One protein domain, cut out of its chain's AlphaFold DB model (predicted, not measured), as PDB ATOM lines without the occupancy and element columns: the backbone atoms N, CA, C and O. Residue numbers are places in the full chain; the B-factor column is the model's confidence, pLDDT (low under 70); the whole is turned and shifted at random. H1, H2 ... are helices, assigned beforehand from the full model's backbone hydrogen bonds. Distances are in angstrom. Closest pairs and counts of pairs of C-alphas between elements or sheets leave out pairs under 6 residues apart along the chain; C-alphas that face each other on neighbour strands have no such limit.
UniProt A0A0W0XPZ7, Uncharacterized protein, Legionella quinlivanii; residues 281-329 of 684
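This is residues 281 to 329 of the 684 residues of an uncharacterized protein of Legionella quinlivanii (UniProt A0A0W0XPZ7). The longest helix, H4, sits crosswise on the end of a short helical hairpin, H1 and H2, with H3 slanting across the hairpin. The printed part has 49 residues with four named helices, H1 to H4 in chain order, and no named strand: all helix, packing mostly crossed, at large angles. It is compact, radius of gyration of the C-alphas 9.7 A, rounded, spanning 26 by 19 by 16 A.

H4, residues 318 to 327, touches H1, residues 281 to 288, about perpendicular at 74 degrees; the closest C-alphas, Met 288 and Ile 324, are 5.1 A apart. H1 and H2, residues 295 to 303, touch as a hairpin at a shallow tilt of 13 degrees, opposite ways; the closest C-alphas are Met 288 and Tyr 295, 6.8 A. H3, residues 309 to 315, only just touches H1 and H2, with 3 pairs of C-alphas within 8 A each; the closest are Gly 281 and Leu 309, 4.7 A, and Val 298 and Ile 312, 6.8 A. H2 and H4 are apart. In H1, H2, H3 and H4 every O i to N i+4 pair is within hydrogen-bond range.

H4 measures 14.1 A, H2 11.9 A, H1 10.5 A and H3 10.3 A. C-alpha 281 is at (4.408, 3.196, -29.334), C-alpha 327 at (8.173, -11.958, -28.403).

The C-alphas farthest apart, Asn 304 and Ala 329, are 27.4 A apart. The printed part has no cut and no long link. The model's pLDDT is under 70 at residues 303 to 307 and 328.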
ATOM      1  N   GLY A 281       5.722   3.835 -29.254       75.06
ATOM      2  CA  GLY A 281       4.408   3.196 -29.334       75.06
ATOM      3  C   GLY A 281       4.221   2.388 -30.621       75.06
ATOM      4  O   GLY A 281       3.624   1.316 -30.591       75.06
ATOM      5  N   ALA A 282       4.800   2.863 -31.727       73.62
ATOM      6  CA  ALA A 282       4.808   2.162 -33.007       73.62
ATOM      7  C   ALA A 282       5.627   0.864 -32.953       73.62
ATOM      8  O   ALA A 282       5.117  -0.180 -33.347       73.62
ATOM      9  N   GLU A 283       6.850   0.905 -32.413       74.50
ATOM     10  CA  GLU A 283       7.667  -0.302 -32.214       74.50
ATOM     11  C   GLU A 283       6.969  -1.304 -31.297       74.50
ATOM     12  O   GLU A 283       6.979  -2.498 -31.571       74.50
ATOM     13  N   PHE A 284       6.334  -0.829 -30.222       81.06
ATOM     14  CA  PHE A 284       5.657  -1.702 -29.267       81.06
ATOM     15  C   PHE A 284       4.429  -2.375 -29.893       81.06
ATOM     16  O   PHE A 284       4.197  -3.563 -29.688       81.06
ATOM     17  N   LEU A 285       3.669  -1.638 -30.709       81.50
ATOM     18  CA  LEU A 285       2.546  -2.187 -31.466       81.50
ATOM     19  C   LEU A 285       3.007  -3.180 -32.547       81.50
ATOM     20  O   LEU A 285       2.352  -4.198 -32.751       81.50
ATOM     21  N   ALA A 286       4.129  -2.902 -33.217       76.00
ATOM     22  CA  ALA A 286       4.721  -3.812 -34.194       76.00
ATOM     23  C   ALA A 286       5.208  -5.114 -33.532       76.00
ATOM     24  O   ALA A 286       4.907  -6.195 -34.029       76.00
ATOM     25  N   ALA A 287       5.887  -5.004 -32.385       77.69
ATOM     26  CA  ALA A 287       6.351  -6.125 -31.568       77.69
ATOM     27  C   ALA A 287       5.208  -7.018 -31.069       77.69
ATOM     28  O   ALA A 287       5.354  -8.232 -31.007       77.69
ATOM     29  N   MET A 288       4.070  -6.413 -30.730       85.44
ATOM     30  CA  MET A 288       2.898  -7.124 -30.231       85.44
ATOM     31  C   MET A 288       2.281  -8.062 -31.283       85.44
ATOM     32  O   MET A 288       1.774  -9.124 -30.934       85.44
ATOM     33  N   GLY A 289       2.322  -7.688 -32.564       78.94
ATOM     34  CA  GLY A 289       1.703  -8.449 -33.650       78.94
ATOM     35  C   GLY A 289       0.169  -8.372 -33.664       78.94
ATOM     36  O   GLY A 289      -0.494  -8.246 -32.634       78.94
ATOM     37  N   GLU A 290      -0.427  -8.465 -34.857       81.12
ATOM     38  CA  GLU A 290      -1.869  -8.212 -35.041       81.12
ATOM     39  C   GLU A 290      -2.784  -9.219 -34.329       81.12
ATOM     40  O   GLU A 290      -3.942  -8.921 -34.046       81.12
ATOM     41  N   ASN A 291      -2.251 -10.402 -34.016       81.00
ATOM     42  CA  ASN A 291      -2.986 -11.498 -33.389       81.00
ATOM     43  C   ASN A 291      -3.024 -11.412 -31.853       81.00
ATOM     44  O   ASN A 291      -3.670 -12.245 -31.217       81.00
ATOM     45  N   HIS A 292      -2.320 -10.457 -31.236       85.19
ATOM     46  CA  HIS A 292      -2.299 -10.339 -29.781       85.19
ATOM     47  C   HIS A 292      -3.655  -9.850 -29.243       85.19
ATOM     48  O   HIS A 292      -4.236  -8.925 -29.820       85.19
ATOM     49  N   PRO A 293      -4.149 -10.378 -28.103       87.19
ATOM     50  CA  PRO A 293      -5.459 -10.006 -27.557       87.19
ATOM     51  C   PRO A 293      -5.651  -8.497 -27.344       87.19
ATOM     52  O   PRO A 293      -6.733  -7.959 -27.571       87.19
ATOM     53  N   GLU A 294      -4.581  -7.796 -26.963       88.38
ATOM     54  CA  GLU A 294      -4.600  -6.350 -26.703       88.38
ATOM     55  C   GLU A 294      -4.332  -5.483 -27.955       88.38
ATOM     56  O   GLU A 294      -4.388  -4.253 -27.865       88.38
ATOM     57  N   TYR A 295      -4.078  -6.074 -29.133       88.44
ATOM     58  CA  TYR A 295      -3.637  -5.336 -30.327       88.44
ATOM     59  C   TYR A 295      -4.624  -4.254 -30.754       88.44
ATOM     60  O   TYR A 295      -4.243  -3.098 -30.917       88.44
ATOM     61  N   HIS A 296      -5.914  -4.579 -30.879       86.56
ATOM     62  CA  HIS A 296      -6.920  -3.594 -31.290       86.56
ATOM     63  C   HIS A 296      -7.066  -2.445 -30.291       86.56
ATOM     64  O   HIS A 296      -7.256  -1.297 -30.694       86.56
ATOM     65  N   ARG A 297      -6.933  -2.739 -28.993       86.44
ATOM     66  CA  ARG A 297      -7.003  -1.739 -27.926       86.44
ATOM     67  C   ARG A 297      -5.819  -0.780 -28.007       86.44
ATOM     68  O   ARG A 297      -6.021   0.432 -27.966       86.44
ATOM     69  N   VAL A 298      -4.606  -1.303 -28.178       86.25
ATOM     70  CA  VAL A 298      -3.394  -0.483 -28.297       86.25
ATOM     71  C   VAL A 298      -3.342   0.254 -29.631       86.25
ATOM     72  O   VAL A 298      -3.008   1.433 -29.644       86.25
ATOM     73  N   LYS A 299      -3.756  -0.369 -30.739       86.56
ATOM     74  CA  LYS A 299      -3.866   0.278 -32.054       86.56
ATOM     75  C   LYS A 299      -4.837   1.455 -32.023       86.56
ATOM     76  O   LYS A 299      -4.466   2.540 -32.448       86.56
ATOM     77  N   ALA A 300      -6.037   1.276 -31.470       81.38
ATOM     78  CA  ALA A 300      -7.014   2.358 -31.340       81.38
ATOM     79  C   ALA A 300      -6.519   3.485 -30.418       81.38
ATOM     80  O   ALA A 300      -6.787   4.659 -30.673       81.38
ATOM     81  N   PHE A 301      -5.774   3.141 -29.365       75.62
ATOM     82  CA  PHE A 301      -5.141   4.120 -28.481       75.62
ATOM     83  C   PHE A 301      -4.025   4.900 -29.197       75.62
ATOM     84  O   PHE A 301      -3.951   6.115 -29.077       75.62
ATOM     85  N   ASN A 302      -3.214   4.215 -30.004       72.94
ATOM     86  CA  ASN A 302      -2.101   4.788 -30.764       72.94
ATOM     87  C   ASN A 302      -2.555   5.581 -32.012       72.94
ATOM     88  O   ASN A 302      -1.815   6.414 -32.519       72.94
ATOM     89  N   GLN A 303      -3.764   5.326 -32.533       69.56
ATOM     90  CA  GLN A 303      -4.330   6.010 -33.708       69.56
ATOM     91  C   GLN A 303      -5.005   7.350 -33.385       69.56
ATOM     92  O   GLN A 303      -5.154   8.181 -34.275       69.56
ATOM     93  N   ASN A 304      -5.431   7.565 -32.137       55.97
ATOM     94  CA  ASN A 304      -6.182   8.764 -31.749       55.97
ATOM     95  C   ASN A 304      -5.306   9.885 -31.167       55.97
ATOM     96  O   ASN A 304      -5.782  11.006 -31.006       55.97
ATOM     97  N   THR A 305      -4.031   9.605 -30.903       47.50
ATOM     98  CA  THR A 305      -3.047  10.546 -30.363       47.50
ATOM     99  C   THR A 305      -1.644   9.973 -30.598       47.50
ATOM    100  O   THR A 305      -1.456   8.761 -30.564       47.50
ATOM    101  N   THR A 306      -0.636  10.829 -30.802       53.75
ATOM    102  CA  THR A 306       0.798  10.479 -30.737       53.75
ATOM    103  C   THR A 306       1.186  10.121 -29.297       53.75
ATOM    104  O   THR A 306       1.938  10.828 -28.624       53.75
ATOM    105  N   GLU A 307       0.597   9.058 -28.756       62.03
ATOM    106  CA  GLU A 307       0.770   8.720 -27.354       62.03
ATOM    107  C   GLU A 307       2.167   8.173 -27.092       62.03
ATOM    108  O   GLU A 307       2.638   7.225 -27.720       62.03
ATOM    109  N   SER A 308       2.844   8.771 -26.109       72.19
ATOM    110  CA  SER A 308       4.140   8.288 -25.637       72.19
ATOM    111  C   SER A 308       4.032   6.826 -25.191       72.19
ATOM    112  O   SER A 308       3.035   6.464 -24.563       72.19
ATOM    113  N   LEU A 309       5.087   6.028 -25.394       82.19
ATOM    114  CA  LEU A 309       5.172   4.641 -24.914       82.19
ATOM    115  C   LEU A 309       4.714   4.500 -23.450       82.19
ATOM    116  O   LEU A 309       3.973   3.582 -23.125       82.19
ATOM    117  N   ALA A 310       5.051   5.465 -22.588       84.31
ATOM    118  CA  ALA A 310       4.619   5.495 -21.189       84.31
ATOM    119  C   ALA A 310       3.093   5.372 -21.002       84.31
ATOM    120  O   ALA A 310       2.635   4.716 -20.071       84.31
ATOM    121  N   LYS A 311       2.294   5.973 -21.890       84.19
ATOM    122  CA  LYS A 311       0.828   5.910 -21.835       84.19
ATOM    123  C   LYS A 311       0.286   4.579 -22.351       84.19
ATOM    124  O   LYS A 311      -0.691   4.085 -21.800       84.19
ATOM    125  N   ILE A 312       0.944   3.975 -23.341       86.38
ATOM    126  CA  ILE A 312       0.627   2.614 -23.801       86.38
ATOM    127  C   ILE A 312       0.920   1.604 -22.684       86.38
ATOM    128  O   ILE A 312       0.058   0.806 -22.331       86.38
ATOM    129  N   LEU A 313       2.092   1.694 -22.048       90.25
ATOM    130  CA  LEU A 313       2.452   0.829 -20.919       90.25
ATOM    131  C   LEU A 313       1.518   1.027 -19.711       90.25
ATOM    132  O   LEU A 313       1.284   0.096 -18.943       90.25
ATOM    133  N   ALA A 314       0.949   2.224 -19.535       89.12
ATOM    134  CA  ALA A 314       0.022   2.507 -18.441       89.12
ATOM    135  C   ALA A 314      -1.342   1.808 -18.589       89.12
ATOM    136  O   ALA A 314      -1.987   1.545 -17.573       89.12
ATOM    137  N   ILE A 315      -1.787   1.507 -19.816       88.62
ATOM    138  CA  ILE A 315      -3.081   0.845 -20.058       88.62
ATOM    139  C   ILE A 315      -2.990  -0.688 -20.063       88.62
ATOM    140  O   ILE A 315      -4.032  -1.347 -20.026       88.62
ATOM    141  N   LEU A 316      -1.776  -1.243 -20.090       90.50
ATOM    142  CA  LEU A 316      -1.507  -2.680 -20.090       90.50
ATOM    143  C   LEU A 316      -1.089  -3.175 -18.696       90.50
ATOM    144  O   LEU A 316      -0.532  -2.433 -17.872       90.50
ATOM    145  N   ASP A 317      -1.367  -4.447 -18.424       91.75
ATOM    146  CA  ASP A 317      -0.787  -5.147 -17.283       91.75
ATOM    147  C   ASP A 317       0.666  -5.568 -17.570       91.75
ATOM    148  O   ASP A 317       1.168  -5.454 -18.688       91.75
ATOM    149  N   GLU A 318       1.386  -5.967 -16.523       92.06
ATOM    150  CA  GLU A 318       2.803  -6.324 -16.656       92.06
ATOM    151  C   GLU A 318       3.011  -7.638 -17.414       92.06
ATOM    152  O   GLU A 318       4.041  -7.783 -18.063       92.06
ATOM    153  N   GLU A 319       2.043  -8.557 -17.378       91.19
ATOM    154  CA  GLU A 319       2.123  -9.848 -18.068       91.19
ATOM    155  C   GLU A 319       2.033  -9.670 -19.587       91.19
ATOM    156  O   GLU A 319       2.863 -10.210 -20.317       91.19
ATOM    157  N   ALA A 320       1.107  -8.834 -20.067       90.38
ATOM    158  CA  ALA A 320       1.014  -8.463 -21.473       90.38
ATOM    159  C   ALA A 320       2.258  -7.695 -21.939       90.38
ATOM    160  O   ALA A 320       2.741  -7.913 -23.043       90.38
ATOM    161  N   ILE A 321       2.811  -6.797 -21.116       90.12
ATOM    162  CA  ILE A 321       4.046  -6.083 -21.479       90.12
ATOM    163  C   ILE A 321       5.226  -7.060 -21.570       90.12
ATOM    164  O   ILE A 321       6.002  -6.987 -22.523       90.12
ATOM    165  N   ALA A 322       5.352  -7.973 -20.603       89.44
ATOM    166  CA  ALA A 322       6.402  -8.984 -20.585       89.44
ATOM    167  C   ALA A 322       6.316  -9.906 -21.804       89.44
ATOM    168  O   ALA A 322       7.323 -10.082 -22.479       89.44
ATOM    169  N   SER A 323       5.124 -10.403 -22.149       88.25
ATOM    170  CA  SER A 323       4.949 -11.278 -23.313       88.25
ATOM    171  C   SER A 323       5.331 -10.589 -24.628       88.25
ATOM    172  O   SER A 323       5.937 -11.217 -25.492       88.25
ATOM    173  N   ILE A 324       5.038  -9.293 -24.774       86.75
ATOM    174  CA  ILE A 324       5.405  -8.502 -25.959       86.75
ATOM    175  C   ILE A 324       6.917  -8.283 -26.023       86.75
ATOM    176  O   ILE A 324       7.517  -8.371 -27.098       86.75
ATOM    177  N   TYR A 325       7.552  -7.997 -24.884       85.38
ATOM    178  CA  TYR A 325       9.007  -7.898 -24.822       85.38
ATOM    179  C   TYR A 325       9.666  -9.234 -25.139       85.38
ATOM    180  O   TYR A 325      10.524  -9.235 -26.007       85.38
ATOM    181  N   ASP A 326       9.208 -10.347 -24.566       81.38
ATOM    182  CA  ASP A 326       9.722 -11.689 -24.862       81.38
ATOM    183  C   ASP A 326       9.569 -12.045 -26.354       81.38
ATOM    184  O   ASP A 326      10.495 -12.573 -26.966       81.38
ATOM    185  N   GLN A 327       8.427 -11.713 -26.973       73.44
ATOM    186  CA  GLN A 327       8.173 -11.958 -28.403       73.44
ATOM    187  C   GLN A 327       9.068 -11.137 -29.335       73.44
ATOM    188  O   GLN A 327       9.381 -11.580 -30.439       73.44
ATOM    189  N   SER A 328       9.467  -9.942 -28.904       69.56
ATOM    190  CA  SER A 328      10.333  -9.036 -29.669       69.56
ATOM    191  C   SER A 328      11.781  -9.046 -29.198       69.56
ATOM    192  O   SER A 328      12.591  -8.244 -29.670       69.56
ATOM    193  N   ALA A 329      12.116  -9.925 -28.255       73.19
ATOM    194  CA  ALA A 329      13.390  -9.889 -27.582       73.19
ATOM    195  C   ALA A 329      14.498 -10.344 -28.533       73.19
ATOM    196  O   ALA A 329      14.539 -11.474 -29.012       73.19
TER     197      ALA A 329